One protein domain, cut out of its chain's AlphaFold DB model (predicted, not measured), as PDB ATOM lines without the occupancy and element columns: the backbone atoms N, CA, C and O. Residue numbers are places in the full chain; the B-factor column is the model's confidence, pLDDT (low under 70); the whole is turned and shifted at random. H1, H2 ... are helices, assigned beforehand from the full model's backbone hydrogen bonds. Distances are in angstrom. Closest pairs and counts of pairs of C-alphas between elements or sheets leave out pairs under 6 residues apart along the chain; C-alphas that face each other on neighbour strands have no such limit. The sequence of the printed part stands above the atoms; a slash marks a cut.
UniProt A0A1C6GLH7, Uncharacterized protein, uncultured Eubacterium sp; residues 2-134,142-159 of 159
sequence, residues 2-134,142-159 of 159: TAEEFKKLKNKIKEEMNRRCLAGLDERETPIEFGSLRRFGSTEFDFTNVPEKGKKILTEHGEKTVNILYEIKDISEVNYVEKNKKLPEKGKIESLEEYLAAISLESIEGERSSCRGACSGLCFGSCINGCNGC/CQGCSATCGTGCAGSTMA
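Overview. This is residues 2 to 134 and 142 to 159 of the 159 residues of an uncharacterized protein of uncultured Eubacterium sp (UniProt A0A1C6GLH7). There is little regular structure: H1, H3 and H4, running the same way, pack together towards one end of an elongated model, and loops of residues 105 to 134 and 142 to 159 make the other end. The 151 printed residues have four named helices, H1 to H4 in order, and no named strand; the class is all helix, with under half of the residues in named elements. It is compact, radius of gyration of the C-alphas 16.9 A, spanning 61 by 33 by 23 A.

Along the chain. H1, residues 3 to 20, 25.9 A long, begins at C-alpha 3 (217.616, 262.790, 189.348). H2 is residues 38 to 41, H3 residues 59 to 69. H4, residues 90 to 104, 21.3 A long, ends at C-alpha 104 (221.662, 240.585, 188.063).

Arrangement. The hub, H1, touches H2 with residues 13 to 18 alone, closest C-alphas Lys 14 and Gly 41, 4.5 A. Its residues 6 to 13 alone touch H3, closest C-alphas Lys 10 and Thr 65, 5.6 A. Its residues 9 to 16 alone touch H4, at a shallow tilt of 27 degrees, closest C-alphas Glu 16 and Ser 104, 6.5 A. Every O i to N i+4 pair is within hydrogen-bond range in H1 and H4, 5 of 7 in H3; H2 is too short for one.

Size, cuts and confidence. Residues 135 to 141 are not printed, a gap of 9.8 A between C-alphas 134 and 142. The three links are long. pLDDT is under 70 in residues 21 to 36, 107 to 134 and 142 to 159.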
ATOM      1  N   THR A   2     221.109 262.301 185.913       83.00
ATOM      2  CA  THR A   2     219.905 263.048 186.294       83.00
ATOM      3  C   THR A   2     219.307 262.500 187.591       83.00
ATOM      4  O   THR A   2     219.659 261.414 188.050       83.00
ATOM      5  N   ALA A   3     218.372 263.246 188.183       87.19
ATOM      6  CA  ALA A   3     217.616 262.790 189.348       87.19
ATOM      7  C   ALA A   3     216.843 261.484 189.080       87.19
ATOM      8  O   ALA A   3     216.810 260.603 189.936       87.19
ATOM      9  N   GLU A   4     216.258 261.338 187.887       87.81
ATOM     10  CA  GLU A   4     215.548 260.112 187.498       87.81
ATOM     11  C   GLU A   4     216.492 258.922 187.352       87.81
ATOM     12  O   GLU A   4     216.183 257.830 187.821       87.81
ATOM     13  N   GLU A   5     217.673 259.136 186.770       85.50
ATOM     14  CA  GLU A   5     218.693 258.092 186.646       85.50
ATOM     15  C   GLU A   5     219.168 257.608 188.031       85.50
ATOM     16  O   GLU A   5     219.247 256.402 188.251       85.50
ATOM     17  N   PHE A   6     219.365 258.506 189.010       85.62
ATOM     18  CA  PHE A   6     219.680 258.116 190.397       85.62
ATOM     19  C   PHE A   6     218.575 257.285 191.048       85.62
ATOM     20  O   PHE A   6     218.867 256.285 191.704       85.62
ATOM     21  N   LYS A   7     217.309 257.678 190.874       91.19
ATOM     22  CA  LYS A   7     216.166 256.932 191.419       91.19
ATOM     23  C   LYS A   7     216.045 255.551 190.778       91.19
ATOM     24  O   LYS A   7     215.865 254.562 191.484       91.19
ATOM     25  N   LYS A   8     216.209 255.466 189.457       91.12
ATOM     26  CA  LYS A   8     216.175 254.200 188.718       91.12
ATOM     27  C   LYS A   8     217.312 253.273 189.140       91.12
ATOM     28  O   LYS A   8     217.055 252.111 189.440       91.12
ATOM     29  N   LEU A   9     218.544 253.782 189.207       89.50
ATOM     30  CA  LEU A   9     219.699 253.014 189.668       89.50
ATOM     31  C   LEU A   9     219.490 252.529 191.107       89.50
ATOM     32  O   LEU A   9     219.694 251.352 191.388       89.50
ATOM     33  N   LYS A  10     219.007 253.398 192.004       92.62
ATOM     34  CA  LYS A  10     218.705 253.024 193.390       92.62
ATOM     35  C   LYS A  10     217.704 251.874 193.483       92.62
ATOM     36  O   LYS A  10     217.938 250.944 194.248       92.62
ATOM     37  N   ASN A  11     216.622 251.922 192.709       92.81
ATOM     38  CA  ASN A  11     215.610 250.867 192.719       92.81
ATOM     39  C   ASN A  11     216.178 249.530 192.234       92.81
ATOM     40  O   ASN A  11     216.018 248.533 192.929       92.81
ATOM     41  N   LYS A  12     216.934 249.523 191.128       93.12
ATOM     42  CA  LYS A  12     217.606 248.305 190.643       93.12
ATOM     43  C   LYS A  12     218.570 247.727 191.687       93.12
ATOM     44  O   LYS A  12     218.626 246.520 191.886       93.12
ATOM     45  N   ILE A  13     219.328 248.587 192.378       91.88
ATOM     46  CA  ILE A  13     220.231 248.162 193.459       91.88
ATOM     47  C   ILE A  13     219.425 247.522 194.590       91.88
ATOM     48  O   ILE A  13     219.788 246.456 195.070       91.88
ATOM     49  N   LYS A  14     218.323 248.152 195.009       91.94
ATOM     50  CA  LYS A  14     217.445 247.637 196.066       91.94
ATOM     51  C   LYS A  14     216.879 246.261 195.709       91.94
ATOM     52  O   LYS A  14     216.895 245.364 196.548       91.94
ATOM     53  N   GLU A  15     216.413 246.092 194.476       89.38
ATOM     54  CA  GLU A  15     215.939 244.811 193.942       89.38
ATOM     55  C   GLU A  15     217.040 243.749 193.988       89.38
ATOM     56  O   GLU A  15     216.804 242.656 194.496       89.38
ATOM     57  N   GLU A  16     218.260 244.083 193.564       87.88
ATOM     58  CA  GLU A  16     219.388 243.148 193.575       87.88
ATOM     59  C   GLU A  16     219.817 242.753 194.997       87.88
ATOM     60  O   GLU A  16     220.047 241.573 195.264       87.88
ATOM     61  N   MET A  17     219.863 243.700 195.941       84.81
ATOM     62  CA  MET A  17     220.167 243.400 197.349       84.81
ATOM     63  C   MET A  17     219.132 242.452 197.961       84.81
ATOM     64  O   MET A  17     219.486 241.507 198.670       84.81
ATOM     65  N   ASN A  18     217.853 242.678 197.653       80.88
ATOM     66  CA  ASN A  18     216.756 241.834 198.115       80.88
ATOM     67  C   ASN A  18     216.769 240.454 197.450       80.88
ATOM     68  O   ASN A  18     216.587 239.456 198.150       80.88
ATOM     69  N   ARG A  19     217.053 240.377 196.143       79.62
ATOM     70  CA  ARG A  19     217.212 239.118 195.401       79.62
ATOM     71  C   ARG A  19     218.309 238.260 196.015       79.62
ATOM     72  O   ARG A  19     218.080 237.095 196.308       79.62
ATOM     73  N   ARG A  20     219.474 238.851 196.278       76.19
ATOM     74  CA  ARG A  20     220.623 238.165 196.886       76.19
ATOM     75  C   ARG A  20     220.328 237.658 198.297       76.19
ATOM     76  O   ARG A  20     220.900 236.669 198.720       76.19
ATOM     77  N   CYS A  21     219.412 238.282 199.028       69.81
ATOM     78  CA  CYS A  21     219.058 237.837 200.380       69.81
ATOM     79  C   CYS A  21     217.786 236.988 200.441       69.81
ATOM     80  O   CYS A  21     217.304 236.742 201.546       69.81
ATOM     81  N   LEU A  22     217.210 236.609 199.292       63.34
ATOM     82  CA  LEU A  22     215.880 236.000 199.201       63.34
ATOM     83  C   LEU A  22     214.848 236.703 200.104       63.34
ATOM     84  O   LEU A  22     214.064 236.069 200.814       63.34
ATOM     85  N   ALA A  23     214.875 238.039 200.122       61.75
ATOM     86  CA  ALA A  23     213.996 238.816 200.981       61.75
ATOM     87  C   ALA A  23     212.527 238.485 200.657       61.75
ATOM     88  O   ALA A  23     212.071 238.695 199.537       61.75
ATOM     89  N   GLY A  24     211.797 237.969 201.649       58.03
ATOM     90  CA  GLY A  24     210.404 237.530 201.494       58.03
ATOM     91  C   GLY A  24     210.216 236.037 201.193       58.03
ATOM     92  O   GLY A  24     209.077 235.589 201.190       58.03
ATOM     93  N   LEU A  25     211.297 235.276 200.993       53.94
ATOM     94  CA  LEU A  25     211.285 233.805 200.896       53.94
ATOM     95  C   LEU A  25     211.999 233.133 202.085       53.94
ATOM     96  O   LEU A  25     211.998 231.913 202.212       53.94
ATOM     97  N   ASP A  26     212.623 233.927 202.956       52.12
ATOM     98  CA  ASP A  26     213.159 233.465 204.233       52.12
ATOM     99  C   ASP A  26     212.025 233.320 205.261       52.12
ATOM    100  O   ASP A  26     211.598 234.306 205.864       52.12
ATOM    101  N   GLU A  27     211.532 232.093 205.433       52.81
ATOM    102  CA  GLU A  27     210.464 231.737 206.382       52.81
ATOM    103  C   GLU A  27     210.957 231.564 207.832       52.81
ATOM    104  O   GLU A  27     210.176 231.216 208.718       52.81
ATOM    105  N   ARG A  28     212.253 231.774 208.111       56.75
ATOM    106  CA  ARG A  28     212.799 231.602 209.464       56.75
ATOM    107  C   ARG A  28     212.302 232.700 210.398       56.75
ATOM    108  O   ARG A  28     212.316 233.882 210.062       56.75
ATOM    109  N   GLU A  29     211.982 232.307 211.628       56.19
ATOM    110  CA  GLU A  29     211.613 233.228 212.711       56.19
ATOM    111  C   GLU A  29     212.752 234.206 213.054       56.19
ATOM    112  O   GLU A  29     212.508 235.352 213.425       56.19
ATOM    113  N   THR A  30     214.009 233.777 212.881       53.06
ATOM    114  CA  THR A  30     215.201 234.622 213.042       53.06
ATOM    115  C   THR A  30     215.977 234.708 211.721       53.06
ATOM    116  O   THR A  30     216.559 233.708 211.290       53.06
ATOM    117  N   PRO A  31     216.012 235.880 211.065       55.19
ATOM    118  CA  PRO A  31     216.784 236.078 209.842       55.19
ATOM    119  C   PRO A  31     218.291 235.875 210.045       55.19
ATOM    120  O   PRO A  31     218.846 236.254 211.077       55.19
ATOM    121  N   ILE A  32     218.985 235.348 209.029       52.25
ATOM    122  CA  ILE A  32     220.456 235.394 209.005       52.25
ATOM    123  C   ILE A  32     220.905 236.814 208.646       52.25
ATOM    124  O   ILE A  32     220.777 237.263 207.506       52.25
ATOM    125  N   GLU A  33     221.481 237.498 209.631       53.72
ATOM    126  CA  GLU A  33     221.979 238.873 209.510       53.72
ATOM    127  C   GLU A  33     223.471 238.945 209.123       53.72
ATOM    128  O   GLU A  33     223.931 239.949 208.579       53.72
ATOM    129  N   PHE A  34     224.259 237.889 209.366       48.47
ATOM    130  CA  PHE A  34     225.713 237.948 209.164       48.47
ATOM    131  C   PHE A  34     226.088 238.023 207.678       48.47
ATOM    132  O   PHE A  34     225.857 237.087 206.914       48.47
ATOM    133  N   GLY A  35     226.686 239.147 207.266       55.16
ATOM    134  CA  GLY A  35     227.070 239.397 205.873       55.16
ATOM    135  C   GLY A  35     225.890 239.596 204.917       55.16
ATOM    136  O   GLY A  35     226.101 239.668 203.709       55.16
ATOM    137  N   SER A  36     224.665 239.679 205.446       66.69
ATOM    138  CA  SER A  36     223.442 239.853 204.670       66.69
ATOM    139  C   SER A  36     223.379 241.238 204.033       66.69
ATOM    140  O   SER A  36     223.642 242.252 204.679       66.69
ATOM    141  N   LEU A  37     222.951 241.296 202.772       77.69
ATOM    142  CA  LEU A  37     222.685 242.557 202.078       77.69
ATOM    143  C   LEU A  37     221.284 243.118 202.372       77.69
ATOM    144  O   LEU A  37     220.930 244.185 201.869       77.69
ATOM    145  N   ARG A  38     220.478 242.431 203.197       76.62
ATOM    146  CA  ARG A  38     219.067 242.765 203.455       76.62
ATOM    147  C   ARG A  38     218.893 244.195 203.953       76.62
ATOM    148  O   ARG A  38     217.981 244.895 203.519       76.62
ATOM    149  N   ARG A  39     219.817 244.660 204.796       81.06
ATOM    150  CA  ARG A  39     219.851 246.038 205.295       81.06
ATOM    151  C   ARG A  39     219.902 247.059 204.152       81.06
ATOM    152  O   ARG A  39     219.146 248.027 204.166       81.06
ATOM    153  N   PHE A  40     220.711 246.809 203.121       86.12
ATOM    154  CA  PHE A  40     220.860 247.691 201.957       86.12
ATOM    155  C   PHE A  40     219.652 247.668 201.007       86.12
ATOM    156  O   PHE A  40     219.447 248.621 200.249       86.12
ATOM    157  N   GLY A  41     218.848 246.601 201.066       86.06
ATOM    158  CA  GLY A  41     217.555 246.471 200.388       86.06
ATOM    159  C   GLY A  41     216.362 247.038 201.176       86.06
ATOM    160  O   GLY A  41     215.247 247.069 200.651       86.06
ATOM    161  N   SER A  42     216.578 247.491 202.416       84.88
ATOM    162  CA  SER A  42     215.539 248.013 203.312       84.88
ATOM    163  C   SER A  42     215.317 249.525 203.162       84.88
ATOM    164  O   SER A  42     216.065 250.225 202.475       84.88
ATOM    165  N   THR A  43     214.295 250.048 203.844       88.75
ATOM    166  CA  THR A  43     214.011 251.491 203.900       88.75
ATOM    167  C   THR A  43     215.084 252.299 204.628       88.75
ATOM    168  O   THR A  43     215.186 253.503 204.408       88.75
ATOM    169  N   GLU A  44     215.937 251.660 205.436       86.94
ATOM    170  CA  GLU A  44     217.060 252.323 206.109       86.94
ATOM    171  C   GLU A  44     218.018 252.987 205.106       86.94
ATOM    172  O   GLU A  44     218.559 254.068 205.350       86.94
ATOM    173  N   PHE A  45     218.190 252.360 203.940       89.00
ATOM    174  CA  PHE A  45     219.063 252.846 202.876       89.00
ATOM    175  C   PHE A  45     218.315 253.587 201.764       89.00
ATOM    176  O   PHE A  45     218.933 253.908 200.745       89.00
ATOM    177  N   ASP A  46     217.026 253.896 201.924       92.56
ATOM    178  CA  ASP A  46     216.317 254.784 200.997       92.56
ATOM    179  C   ASP A  46     216.840 256.225 201.122       92.56
ATOM    180  O   ASP A  46     217.415 256.622 202.141       92.56
ATOM    181  N   PHE A  47     216.691 257.028 200.064       92.88
ATOM    182  CA  PHE A  47     217.120 258.426 200.101       92.88
ATOM    183  C   PHE A  47     216.305 259.210 201.130       92.88
ATOM    184  O   PHE A  47     215.085 259.284 201.040       92.88
ATOM    185  N   THR A  48     216.996 259.857 202.064       93.75
ATOM    186  CA  THR A  48     216.398 260.825 202.984       93.75
ATOM    187  C   THR A  48     216.036 262.091 202.217       93.75
ATOM    188  O   THR A  48     214.944 262.625 202.375       93.75
ATOM    189  N   ASN A  49     216.926 262.535 201.325       92.56
ATOM    190  CA  ASN A  49     216.657 263.617 200.387       92.56
ATOM    191  C   ASN A  49     216.460 263.034 198.990       92.56
ATOM    192  O   ASN A  49     217.438 262.717 198.315       92.56
ATOM    193  N   VAL A  50     215.218 262.879 198.535       92.69
ATOM    194  CA  VAL A  50     214.945 262.319 197.202       92.69
ATOM    195  C   VAL A  50     215.551 263.227 196.113       92.69
ATOM    196  O   VAL A  50     215.332 264.440 196.144       92.69
ATOM    197  N   PRO A  51     216.323 262.688 195.146       92.00
ATOM    198  CA  PRO A  51     216.812 263.466 194.013       92.00
ATOM    199  C   PRO A  51     215.660 264.079 193.209       92.00
ATOM    200  O   PRO A  51     214.732 263.379 192.798       92.00
ATOM    201  N   GLU A  52     215.762 265.373 192.902       92.69
ATOM    202  CA  GLU A  52     214.774 266.102 192.102       92.69
ATOM    203  C   GLU A  52     215.435 266.861 190.947       92.69
ATOM    204  O   GLU A  52     216.588 267.296 191.023       92.69
ATOM    205  N   LYS A  53     214.687 267.043 189.855       89.31
ATOM    206  CA  LYS A  53     215.158 267.770 188.674       89.31
ATOM    207  C   LYS A  53     215.519 269.213 189.039       89.31
ATOM    208  O   LYS A  53     214.746 269.911 189.684       89.31
ATOM    209  N   GLY A  54     216.693 269.667 188.599       84.19
ATOM    210  CA  GLY A  54     217.183 271.023 188.868       84.19
ATOM    211  C   GLY A  54     217.765 271.227 190.271       84.19
ATOM    212  O   GLY A  54     218.367 272.269 190.516       84.19
ATOM    213  N   LYS A  55     217.658 270.239 191.173       86.44
ATOM    214  CA  LYS A  55     218.355 270.255 192.463       86.44
ATOM    215  C   LYS A  55     219.748 269.646 192.340       86.44
ATOM    216  O   LYS A  55     220.039 268.837 191.457       86.44
ATOM    217  N   LYS A  56     220.628 270.048 193.257       84.56
ATOM    218  CA  LYS A  56     221.978 269.498 193.365       84.56
ATOM    219  C   LYS A  56     221.905 268.040 193.828       84.56
ATOM    220  O   LYS A  56     221.233 267.740 194.811       84.56
ATOM    221  N   ILE A  57     222.645 267.163 193.153       84.81
ATOM    222  CA  ILE A  57     222.881 265.800 193.637       84.81
ATOM    223  C   ILE A  57     223.830 265.864 194.841       84.81
ATOM    224  O   ILE A  57     224.879 266.516 194.790       84.81
ATOM    225  N   LEU A  58     223.434 265.219 195.933       87.69
ATOM    226  CA  LEU A  58     224.127 265.218 197.217       87.69
ATOM    227  C   LEU A  58     225.067 264.015 197.332       87.69
ATOM    228  O   LEU A  58     224.889 263.004 196.657       87.69
ATOM    229  N   THR A  59     226.040 264.100 198.238       88.50
ATOM    230  CA  THR A  59     226.916 262.968 198.585       88.50
ATOM    231  C   THR A  59     226.105 261.746 199.025       88.50
ATOM    232  O   THR A  59     226.391 260.644 198.566       88.50
ATOM    233  N   GLU A  60     225.029 261.958 199.793       89.38
ATOM    234  CA  GLU A  60     224.093 260.907 200.212       89.38
ATOM    235  C   GLU A  60     223.598 260.060 199.026       89.38
ATOM    236  O   GLU A  60     223.456 258.844 199.139       89.38
ATOM    237  N   HIS A  61     223.358 260.683 197.865       89.75
ATOM    238  CA  HIS A  61     222.878 259.967 196.684       89.75
ATOM    239  C   HIS A  61     223.907 258.958 196.189       89.75
ATOM    240  O   HIS A  61     223.529 257.850 195.825       89.75
ATOM    241  N   GLY A  62     225.192 259.316 196.217       88.56
ATOM    242  CA  GLY A  62     226.291 258.413 195.886       88.56
ATOM    243  C   GLY A  62     226.502 257.331 196.941       88.56
ATOM    244  O   GLY A  62     226.603 256.160 196.595       88.56
ATOM    245  N   GLU A  63     226.485 257.689 198.224       88.88
ATOM    246  CA  GLU A  63     226.636 256.731 199.329       88.88
ATOM    247  C   GLU A  63     225.531 255.666 199.304       88.88
ATOM    248  O   GLU A  63     225.798 254.471 199.391       88.88
ATOM    249  N   LYS A  64     224.279 256.075 199.092       90.38
ATOM    250  CA  LYS A  64     223.132 255.159 199.050       90.38
ATOM    251  C   LYS A  64     222.925 254.483 197.689       90.38
ATOM    252  O   LYS A  64     221.936 253.765 197.537       90.38
ATOM    253  N   THR A  65     223.818 254.679 196.711       89.75
ATOM    254  CA  THR A  65     223.806 253.959 195.421       89.75
ATOM    255  C   THR A  65     225.153 253.312 195.120       89.75
ATOM    256  O   THR A  65     225.297 252.105 195.277       89.75
ATOM    257  N   VAL A  66     226.147 254.109 194.738       87.44
ATOM    258  CA  VAL A  66     227.494 253.676 194.354       87.44
ATOM    259  C   VAL A  66     228.132 252.811 195.435       87.44
ATOM    260  O   VAL A  66     228.548 251.696 195.147       87.44
ATOM    261  N   ASN A  67     228.166 253.282 196.684       88.56
ATOM    262  CA  ASN A  67     228.880 252.567 197.748       88.56
ATOM    263  C   ASN A  67     228.207 251.244 198.108       88.56
ATOM    264  O   ASN A  67     228.895 250.286 198.428       88.56
ATOM    265  N   ILE A  68     226.879 251.171 197.995       88.94
ATOM    266  CA  ILE A  68     226.131 249.933 198.231       88.94
ATOM    267  C   ILE A  68     226.567 248.832 197.248       88.94
ATOM    268  O   ILE A  68     226.640 247.670 197.628       88.94
ATOM    269  N   LEU A  69     226.915 249.164 196.001       87.50
ATOM    270  CA  LEU A  69     227.393 248.166 195.035       87.50
ATOM    271  C   LEU A  69     228.750 247.556 195.425       87.50
ATOM    272  O   LEU A  69     228.989 246.384 195.121       87.50
ATOM    273  N   TYR A  70     229.578 248.300 196.169       83.19
ATOM    274  CA  TYR A  70     230.793 247.755 196.776       83.19
ATOM    275  C   TYR A  70     230.491 246.728 197.860       83.19
ATOM    276  O   TYR A  70     231.400 246.036 198.269       83.19
ATOM    277  N   GLU A  71     229.262 246.558 198.339       81.94
ATOM    278  CA  GLU A  71     228.944 245.483 199.290       81.94
ATOM    279  C   GLU A  71     228.810 244.115 198.593       81.94
ATOM    280  O   GLU A  71     228.899 243.073 199.239       81.94
ATOM    281  N   ILE A  72     228.665 244.100 197.260       77.62
ATOM    282  CA  ILE A  72     228.633 242.868 196.455       77.62
ATOM    283  C   ILE A  72     230.027 242.492 195.954       77.62
ATOM    284  O   ILE A  72     230.412 241.330 196.042       77.62
ATOM    285  N   LYS A  73     230.784 243.445 195.407       75.75
ATOM    286  CA  LYS A  73     232.127 243.219 194.853       75.75
ATOM    287  C   LYS A  73     232.868 244.542 194.770       75.75
ATOM    288  O   LYS A  73     232.244 245.580 194.577       75.75
ATOM    289  N   ASP A  74     234.191 244.497 194.847       76.81
ATOM    290  CA  ASP A  74     235.001 245.664 194.519       76.81
ATOM    291  C   ASP A  74     234.862 246.021 193.028       76.81
ATOM    292  O   ASP A  74     234.903 245.147 192.157       76.81
ATOM    293  N   ILE A  75     234.696 247.315 192.750       80.31
ATOM    294  CA  ILE A  75     234.526 247.880 191.405       80.31
ATOM    295  C   ILE A  75     235.731 248.782 191.140       80.31
ATOM    296  O   ILE A  75     235.875 249.822 191.785       80.31
ATOM    297  N   SER A  76     236.616 248.372 190.230       77.31
ATOM    298  CA  SER A  76     237.906 249.028 189.962       77.31
ATOM    299  C   SER A  76     237.779 250.349 189.204       77.31
ATOM    300  O   SER A  76     238.614 251.241 189.343       77.31
ATOM    301  N   GLU A  77     236.743 250.487 188.384       79.06
ATOM    302  CA  GLU A  77     236.567 251.596 187.443       79.06
ATOM    303  C   GLU A  77     235.931 252.819 188.114       79.06
ATOM    304  O   GLU A  77     236.090 253.970 187.676       79.06
ATOM    305  N   VAL A  78     235.226 252.574 189.213       81.38
ATOM    306  CA  VAL A  78     234.513 253.572 190.000       81.38
ATOM    307  C   VAL A  78     235.287 253.793 191.292       81.38
ATOM    308  O   VAL A  78     236.009 252.917 191.749       81.38
ATOM    309  N   ASN A  79     235.205 254.997 191.850       82.62
ATOM    310  CA  ASN A  79     235.760 255.261 193.173       82.62
ATOM    311  C   ASN A  79     234.626 255.234 194.189       82.62
ATOM    312  O   ASN A  79     233.531 255.738 193.910       82.62
ATOM    313  N   TYR A  80     234.929 254.730 195.381       83.62
ATOM    314  CA  TYR A  80     234.050 254.857 196.532       83.62
ATOM    315  C   TYR A  80     233.725 256.336 196.792       83.62
ATOM    316  O   TYR A  80     234.584 257.217 196.689       83.62
ATOM    317  N   VAL A  81     232.466 256.624 197.104       86.81
ATOM    318  CA  VAL A  81     231.996 257.975 197.401       86.81
ATOM    319  C   VAL A  81     232.339 258.308 198.843       86.81
ATOM    320  O   VAL A  81     231.782 257.737 199.776       86.81
ATOM    321  N   GLU A  82     233.239 259.266 199.022       83.88
ATOM    322  CA  GLU A  82     233.587 259.814 200.330       83.88
ATOM    323  C   GLU A  82     232.776 261.077 200.651       83.88
ATOM    324  O   GLU A  82     232.456 261.894 199.775       83.88
ATOM    325  N   LYS A  83     232.526 261.295 201.945       78.44
ATOM    326  CA  LYS A  83     231.869 262.501 202.450       78.44
ATOM    327  C   LYS A  83     232.584 263.765 201.963       78.44
ATOM    328  O   LYS A  83     233.800 263.896 202.074       78.44
ATOM    329  N   ASN A  84     231.810 264.729 201.459       72.56
ATOM    330  CA  ASN A  84     232.290 266.008 200.914       72.56
ATOM    331  C   ASN A  84     233.175 265.916 199.652       72.56
ATOM    332  O   ASN A  84     233.696 266.943 199.208       72.56
ATOM    333  N   LYS A  85     233.342 264.738 199.036       76.31
ATOM    334  CA  LYS A  85     233.994 264.613 197.723       76.31
ATOM    335  C   LYS A  85     232.981 264.738 196.585       76.31
ATOM    336  O   LYS A  85     231.767 264.628 196.772       76.31
ATOM    337  N   LYS A  86     233.500 265.007 195.383       75.94
ATOM    338  CA  LYS A  86     232.700 264.970 194.155       75.94
ATOM    339  C   LYS A  86     232.263 263.534 193.883       75.94
ATOM    340  O   LYS A  86     233.024 262.599 194.109       75.94
ATOM    341  N   LEU A  87     231.049 263.392 193.365       80.25
ATOM    342  CA  LEU A  87     230.549 262.113 192.876       80.25
ATOM    343  C   LEU A  87     231.362 261.637 191.663       80.25
ATOM    344  O   LEU A  87     231.947 262.478 190.970       80.25
ATOM    345  N   PRO A  88     231.368 260.321 191.381       79.38
ATOM    346  CA  PRO A  88     231.968 259.781 190.174       79.38
ATOM    347  C   PRO A  88     231.432 260.478 188.922       79.38
ATOM    348  O   PRO A  88     230.264 260.872 188.849       79.38
ATOM    349  N   GLU A  89     232.303 260.635 187.931       79.56
ATOM    350  CA  GLU A  89     231.926 261.197 186.637       79.56
ATOM    351  C   GLU A  89     230.871 260.329 185.943       79.56
ATOM    352  O   GLU A  89     230.781 259.126 186.185       79.56
ATOM    353  N   LYS A  90     230.078 260.930 185.045       71.38
ATOM    354  CA  LYS A  90     228.934 260.253 184.411       71.38
ATOM    355  C   LYS A  90     229.315 258.906 183.778       71.38
ATOM    356  O   LYS A  90     228.621 257.932 184.037       71.38
ATOM    357  N   GLY A  91     230.422 258.846 183.032       70.94
ATOM    358  CA  GLY A  91     230.872 257.608 182.381       70.94
ATOM    359  C   GLY A  91     231.203 256.484 183.369       70.94
ATOM    360  O   GLY A  91     230.928 255.327 183.094       70.94
ATOM    361  N   LYS A  92     231.687 256.820 184.572       79.31
ATOM    362  CA  LYS A  92     231.915 255.837 185.643       79.31
ATOM    363  C   LYS A  92     230.606 255.311 186.231       79.31
ATOM    364  O   LYS A  92     230.557 254.185 186.701       79.31
ATOM    365  N   ILE A  93     229.547 256.119 186.230       75.06
ATOM    366  CA  ILE A  93     228.236 255.668 186.703       75.06
ATOM    367  C   ILE A  93     227.541 254.782 185.660       75.06
ATOM    368  O   ILE A  93     226.873 253.827 186.037       75.06
ATOM    369  N   GLU A  94     227.728 255.040 184.366       78.31
ATOM    370  CA  GLU A  94     227.262 254.132 183.304       78.31
ATOM    371  C   GLU A  94     227.888 252.733 183.474       78.31
ATOM    372  O   GLU A  94     227.170 251.734 183.442       78.31
ATOM    373  N   SER A  95     229.173 252.656 183.848       82.19
ATOM    374  CA  SER A  95     229.819 251.389 184.230       82.19
ATOM    375  C   SER A  95     229.162 250.693 185.433       82.19
ATOM    376  O   SER A  95     229.198 249.469 185.518       82.19
ATOM    377  N   LEU A  96     228.526 251.429 186.358       83.50
ATOM    378  CA  LEU A  96     227.767 250.820 187.462       83.50
ATOM    379  C   LEU A  96     226.464 250.183 186.985       83.50
ATOM    380  O   LEU A  96     226.047 249.174 187.546       83.50
ATOM    381  N   GLU A  97     225.801 250.767 185.984       85.38
ATOM    382  CA  GLU A  97     224.598 250.164 185.408       85.38
ATOM    383  C   GLU A  97     224.927 248.874 184.657       85.38
ATOM    384  O   GLU A  97     224.200 247.893 184.801       85.38
ATOM    385  N   GLU A  98     226.026 248.862 183.901       85.75
ATOM    386  CA  GLU A  98     226.539 247.664 183.228       85.75
ATOM    387  C   GLU A  98     226.950 246.592 184.236       85.75
ATOM    388  O   GLU A  98     226.570 245.429 184.098       85.75
ATOM    389  N   TYR A  99     227.659 246.991 185.293       86.31
ATOM    390  CA  TYR A  99     228.011 246.104 186.396       86.31
ATOM    391  C   TYR A  99     226.764 245.499 187.050       86.31
ATOM    392  O   TYR A  99     226.678 244.282 187.206       86.31
ATOM    393  N   LEU A 100     225.768 246.327 187.381       88.81
ATOM    394  CA  LEU A 100     224.519 245.868 187.981       88.81
ATOM    395  C   LEU A 100     223.751 244.921 187.048       88.81
ATOM    396  O   LEU A 100     223.217 243.912 187.500       88.81
ATOM    397  N   ALA A 101     223.727 245.213 185.746       88.94
ATOM    398  CA  ALA A 101     223.133 244.327 184.752       88.94
ATOM    399  C   ALA A 101     223.853 242.970 184.718       88.94
ATOM    400  O   ALA A 101     223.194 241.934 184.776       88.94
ATOM    401  N   ALA A 102     225.188 242.961 184.710       87.19
ATOM    402  CA  ALA A 102     225.978 241.733 184.706       87.19
ATOM    403  C   ALA A 102     225.714 240.864 185.946       87.19
ATOM    404  O   ALA A 102     225.456 239.670 185.812       87.19
ATOM    405  N   ILE A 103     225.716 241.454 187.146       84.44
ATOM    406  CA  ILE A 103     225.510 240.695 188.389       84.44
ATOM    407  C   ILE A 103     224.054 240.251 188.587       84.44
ATOM    408  O   ILE A 103     223.810 239.241 189.244       84.44
ATOM    409  N   SER A 104     223.082 240.965 188.005       87.06
ATOM    410  CA  SER A 104     221.662 240.585 188.063       87.06
ATOM    411  C   SER A 104     221.348 239.310 187.272       87.06
ATOM    412  O   SER A 104     220.369 238.629 187.561       87.06
ATOM    413  N   LEU A 105     222.206 238.963 186.304       85.75
ATOM    414  CA  LEU A 105     222.125 237.726 185.524       85.75
ATOM    415  C   LEU A 105     222.765 236.529 186.241       85.75
ATOM    416  O   LEU A 105     222.648 235.400 185.764       85.75
ATOM    417  N   GLU A 106     223.445 236.747 187.371       78.12
ATOM    418  CA  GLU A 106     224.007 235.651 188.157       78.12
ATOM    419  C   GLU A 106     222.876 234.791 188.722       78.12
ATOM    420  O   GLU A 106     222.028 235.269 189.487       78.12
ATOM    421  N   SER A 107     222.876 233.511 188.348       69.69
ATOM    422  CA  SER A 107     221.917 232.539 188.865       69.69
ATOM    423  C   SER A 107     222.029 232.424 190.383       69.69
ATOM    424  O   SER A 107     223.131 232.403 190.934       69.69
ATOM    425  N   ILE A 108     220.878 232.296 191.044       63.50
ATOM    426  CA  ILE A 108     220.801 232.034 192.488       63.50
ATOM    427  C   ILE A 108     221.355 230.636 192.824       63.50
ATOM    428  O   ILE A 108     221.840 230.399 193.924       63.50
ATOM    429  N   GLU A 109     221.362 229.737 191.841       55.81
ATOM    430  CA  GLU A 109     221.859 228.358 191.932       55.81
ATOM    431  C   GLU A 109     223.215 228.186 191.217       55.81
ATOM    432  O   GLU A 109     223.708 227.073 191.043       55.81
ATOM    433  N   GLY A 110     223.801 229.290 190.742       55.66
ATOM    434  CA  GLY A 110     224.985 229.283 189.892       55.66
ATOM    435  C   GLY A 110     226.252 228.830 190.611       55.66
ATOM    436  O   GLY A 110     226.417 229.012 191.815       55.66
ATOM    437  N   GLU A 111     227.198 228.277 189.846       52.91
ATOM    438  CA  GLU A 111     228.439 227.762 190.429       52.91
ATOM    439  C   GLU A 111     229.478 228.817 190.793       52.91
ATOM    440  O   GLU A 111     230.455 228.556 191.499       52.91
ATOM    441  N   ARG A 112     229.275 230.026 190.280       58.44
ATOM    442  CA  ARG A 112     230.124 231.185 190.497       58.44
ATOM    443  C   ARG A 112     229.233 232.395 190.678       58.44
ATOM    444  O   ARG A 112     228.273 232.582 189.937       58.44
ATOM    445  N   SER A 113     229.603 233.223 191.638       65.12
ATOM    446  CA  SER A 113     228.847 234.405 192.028       65.12
ATOM    447  C   SER A 113     229.798 235.527 192.409       65.12
ATOM    448  O   SER A 113     230.824 235.273 193.048       65.12
ATOM    449  N   SER A 114     229.425 236.768 192.131       69.81
ATOM    450  CA  SER A 114     230.118 237.915 192.703       69.81
ATOM    451  C   SER A 114     229.803 238.015 194.197       69.81
ATOM    452  O   SER A 114     228.644 238.193 194.580       69.81
ATOM    453  N   CYS A 115     230.830 237.888 195.041       69.56
ATOM    454  CA  CYS A 115     230.743 238.227 196.456       69.56
ATOM    455  C   CYS A 115     232.068 238.769 197.014       69.56
ATOM    456  O   CYS A 115     233.145 238.275 196.680       69.56
ATOM    457  N   ARG A 116     231.999 239.793 197.872       64.75
ATOM    458  CA  ARG A 116     233.162 240.515 198.429       64.75
ATOM    459  C   ARG A 116     233.792 239.836 199.658       64.75
ATOM    460  O   ARG A 116     234.604 240.429 200.353       64.75
ATOM    461  N   GLY A 117     233.439 238.582 199.944       49.47
ATOM    462  CA  GLY A 117     234.047 237.783 201.018       49.47
ATOM    463  C   GLY A 117     233.217 237.639 202.302       49.47
ATOM    464  O   GLY A 117     233.547 236.798 203.129       49.47
ATOM    465  N   ALA A 118     232.107 238.371 202.450       49.44
ATOM    466  CA  ALA A 118     231.021 238.030 203.378       49.44
ATOM    467  C   ALA A 118     229.848 237.424 202.590       49.44
ATOM    468  O   ALA A 118     229.825 237.542 201.367       49.44
ATOM    469  N   CYS A 119     228.887 236.782 203.265       55.59
ATOM    470  CA  CYS A 119     227.695 236.145 202.685       55.59
ATOM    471  C   CYS A 119     226.726 237.123 202.009       55.59
ATOM    472  O   CYS A 119     225.543 237.174 202.347       55.59
ATOM    473  N   SER A 120     227.206 237.838 200.991       57.91
ATOM    474  CA  SER A 120     226.501 238.831 200.189       57.91
ATOM    475  C   SER A 120     225.466 238.181 199.250       57.91
ATOM    476  O   SER A 120     225.165 238.688 198.172       57.91
ATOM    477  N   GLY A 121     224.954 237.014 199.645       56.00
ATOM    478  CA  GLY A 121     223.732 236.411 199.151       56.00
ATOM    479  C   GLY A 121     223.863 235.358 198.063       56.00
ATOM    480  O   GLY A 121     222.945 234.574 197.899       56.00
ATOM    481  N   LEU A 122     224.993 235.288 197.356       59.81
ATOM    482  CA  LEU A 122     225.191 234.287 196.297       59.81
ATOM    483  C   LEU A 122     226.501 233.508 196.409       59.81
ATOM    484  O   LEU A 122     226.714 232.635 195.578       59.81
ATOM    485  N   CYS A 123     227.351 233.798 197.412       55.03
ATOM    486  CA  CYS A 123     228.658 233.152 197.563       55.03
ATOM    487  C   CYS A 123     228.523 231.639 197.470       55.03
ATOM    488  O   CYS A 123     228.053 230.972 198.395       55.03
ATOM    489  N   PHE A 124     229.014 231.107 196.370       46.16
ATOM    490  CA  PHE A 124     229.087 229.685 196.188       46.16
ATOM    491  C   PHE A 124     230.053 229.110 197.254       46.16
ATOM    492  O   PHE A 124     231.188 229.520 197.272       46.16
ATOM    493  N   GLY A 125     229.628 228.260 198.203       46.81
ATOM    494  CA  GLY A 125     230.493 227.434 199.079       46.81
ATOM    495  C   GLY A 125     231.388 228.063 200.183       46.81
ATOM    496  O   GLY A 125     232.358 227.421 200.591       46.81
ATOM    497  N   SER A 126     231.143 229.272 200.713       41.72
ATOM    498  CA  SER A 126     231.870 229.786 201.917       41.72
ATOM    499  C   SER A 126     231.017 230.477 202.978       41.72
ATOM    500  O   SER A 126     231.543 231.061 203.924       41.72
ATOM    501  N   CYS A 127     229.698 230.350 202.904       48.09
ATOM    502  CA  CYS A 127     228.840 230.715 204.021       48.09
ATOM    503  C   CYS A 127     228.825 229.573 205.025       48.09
ATOM    504  O   CYS A 127     227.911 228.759 205.020       48.09
ATOM    505  N   ILE A 128     229.881 229.501 205.837       38.22
ATOM    506  CA  ILE A 128     230.304 228.354 206.659       38.22
ATOM    507  C   ILE A 128     229.214 227.721 207.553       38.22
ATOM    508  O   ILE A 128     229.457 226.636 208.055       38.22
ATOM    509  N   ASN A 129     228.006 228.287 207.688       41.28
ATOM    510  CA  ASN A 129     226.832 227.594 208.255       41.28
ATOM    511  C   ASN A 129     225.465 227.997 207.642       41.28
ATOM    512  O   ASN A 129     224.428 227.819 208.277       41.28
ATOM    513  N   GLY A 130     225.420 228.553 206.428       46.25
ATOM    514  CA  GLY A 130     224.151 228.897 205.782       46.25
ATOM    515  C   GLY A 130     224.307 229.893 204.645       46.25
ATOM    516  O   GLY A 130     224.439 231.093 204.879       46.25
ATOM    517  N   CYS A 131     224.262 229.404 203.407       48.47
ATOM    518  CA  CYS A 131     224.064 230.259 202.242       48.47
ATOM    519  C   CYS A 131     222.756 231.034 202.426       48.47
ATOM    520  O   CYS A 131     221.695 230.434 202.635       48.47
ATOM    521  N   ASN A 132     222.826 232.365 202.369       47.00
ATOM    522  CA  ASN A 132     221.616 233.163 202.249       47.00
ATOM    523  C   ASN A 132     220.944 232.746 200.941       47.00
ATOM    524  O   ASN A 132     221.541 232.856 199.880       47.00
ATOM    525  N   GLY A 133     219.753 232.168 201.052       43.38
ATOM    526  CA  GLY A 133     218.980 231.693 199.917       43.38
ATOM    527  C   GLY A 133     218.870 230.181 199.712       43.38
ATOM    528  O   GLY A 133     218.129 229.744 198.842       43.38
ATOM    529  N   CYS A 134     219.512 229.361 200.546       43.97
ATOM    530  CA  CYS A 134     219.293 227.905 200.556       43.97
ATOM    531  C   CYS A 134     218.332 227.450 201.673       43.97
ATOM    532  O   CYS A 134     218.446 226.332 202.182       43.97
ATOM    533  N   CYS A 142     223.609 220.343 205.987       43.53
ATOM    534  CA  CYS A 142     224.267 220.489 204.683       43.53
ATOM    535  C   CYS A 142     224.847 219.158 204.141       43.53
ATOM    536  O   CYS A 142     225.866 219.156 203.454       43.53
ATOM    537  N   GLN A 143     224.235 218.010 204.445       38.84
ATOM    538  CA  GLN A 143     224.508 216.740 203.784       38.84
ATOM    539  C   GLN A 143     223.920 216.798 202.367       38.84
ATOM    540  O   GLN A 143     222.793 216.384 202.131       38.84
ATOM    541  N   GLY A 144     224.665 217.388 201.433       36.59
ATOM    542  CA  GLY A 144     224.247 217.543 200.034       36.59
ATOM    543  C   GLY A 144     224.873 218.755 199.347       36.59
ATOM    544  O   GLY A 144     225.144 218.718 198.152       36.59
ATOM    545  N   CYS A 145     225.225 219.789 200.112       41.56
ATOM    546  CA  CYS A 145     226.112 220.850 199.643       41.56
ATOM    547  C   CYS A 145     227.566 220.399 199.840       41.56
ATOM    548  O   CYS A 145     228.232 220.794 200.791       41.56
ATOM    549  N   SER A 146     228.060 219.531 198.956       40.38
ATOM    550  CA  SER A 146     229.445 219.028 198.974       40.38
ATOM    551  C   SER A 146     230.482 220.054 198.497       40.38
ATOM    552  O   SER A 146     231.675 219.758 198.437       40.38
ATOM    553  N   ALA A 147     230.039 221.253 198.129       36.47
ATOM    554  CA  ALA A 147     230.787 222.131 197.257       36.47
ATOM    555  C   ALA A 147     231.255 223.397 198.008       36.47
ATOM    556  O   ALA A 147     230.467 224.259 198.395       36.47
ATOM    557  N   THR A 148     232.568 223.487 198.229       37.66
ATOM    558  CA  THR A 148     233.309 224.651 198.755       37.66
ATOM    559  C   THR A 148     233.530 225.704 197.677       37.66
ATOM    560  O   THR A 148     233.796 225.284 196.561       37.66
ATOM    561  N   CYS A 149     233.565 227.006 198.004       36.22
ATOM    562  CA  CYS A 149     233.873 228.148 197.111       36.22
ATOM    563  C   CYS A 149     234.779 227.800 195.916       36.22
ATOM    564  O   CYS A 149     235.972 227.582 196.089       36.22
ATOM    565  N   GLY A 150     234.208 227.756 194.706       35.16
ATOM    566  CA  GLY A 150     234.815 227.308 193.445       35.16
ATOM    567  C   GLY A 150     234.035 226.296 192.558       35.16
ATOM    568  O   GLY A 150     234.136 226.412 191.341       35.16
ATOM    569  N   THR A 151     233.300 225.325 193.121       35.19
ATOM    570  CA  THR A 151     232.778 224.080 192.500       35.19
ATOM    571  C   THR A 151     231.263 223.927 192.210       35.19
ATOM    572  O   THR A 151     230.866 222.873 191.735       35.19
ATOM    573  N   GLY A 152     230.395 224.900 192.471       38.19
ATOM    574  CA  GLY A 152     228.964 224.799 192.153       38.19
ATOM    575  C   GLY A 152     227.989 224.085 193.084       38.19
ATOM    576  O   GLY A 152     228.307 223.076 193.695       38.19
ATOM    577  N   CYS A 153     226.747 224.594 193.168       39.66
ATOM    578  CA  CYS A 153     225.592 223.879 193.741       39.66
ATOM    579  C   CYS A 153     225.086 222.784 192.779       39.66
ATOM    580  O   CYS A 153     223.889 222.533 192.663       39.66
ATOM    581  N   ALA A 154     225.994 222.137 192.051       39.53
ATOM    582  CA  ALA A 154     225.682 221.046 191.150       39.53
ATOM    583  C   ALA A 154     225.706 219.738 191.946       39.53
ATOM    584  O   ALA A 154     226.755 219.126 192.135       39.53
ATOM    585  N   GLY A 155     224.550 219.321 192.468       38.91
ATOM    586  CA  GLY A 155     224.496 218.069 193.228       38.91
ATOM    587  C   GLY A 155     223.133 217.520 193.633       38.91
ATOM    588  O   GLY A 155     223.082 216.395 194.115       38.91
ATOM    589  N   SER A 156     222.027 218.235 193.427       38.69
ATOM    590  CA  SER A 156     220.711 217.741 193.857       38.69
ATOM    591  C   SER A 156     219.995 216.994 192.731       38.69
ATOM    592  O   SER A 156     219.000 217.473 192.192       38.69
ATOM    593  N   THR A 157     220.473 215.807 192.350       33.09
ATOM    594  CA  THR A 157     219.580 214.853 191.675       33.09
ATOM    595  C   THR A 157     218.599 214.330 192.716       33.09
ATOM    596  O   THR A 157     218.997 213.582 193.609       33.09
ATOM    597  N   MET A 158     217.336 214.749 192.617       29.34
ATOM    598  CA  MET A 158     216.242 214.106 193.343       29.34
ATOM    599  C   MET A 158     216.167 212.637 192.914       29.34
ATOM    600  O   MET A 158     215.992 212.354 191.727       29.34
ATOM    601  N   ALA A 159     216.309 211.732 193.878       29.30
ATOM    602  CA  ALA A 159     215.879 210.343 193.793       29.30
ATOM    603  C   ALA A 159     214.832 210.111 194.883       29.30
ATOM    604  O   ALA A 159     215.053 210.622 196.007       29.30
TER     605      ALA A 159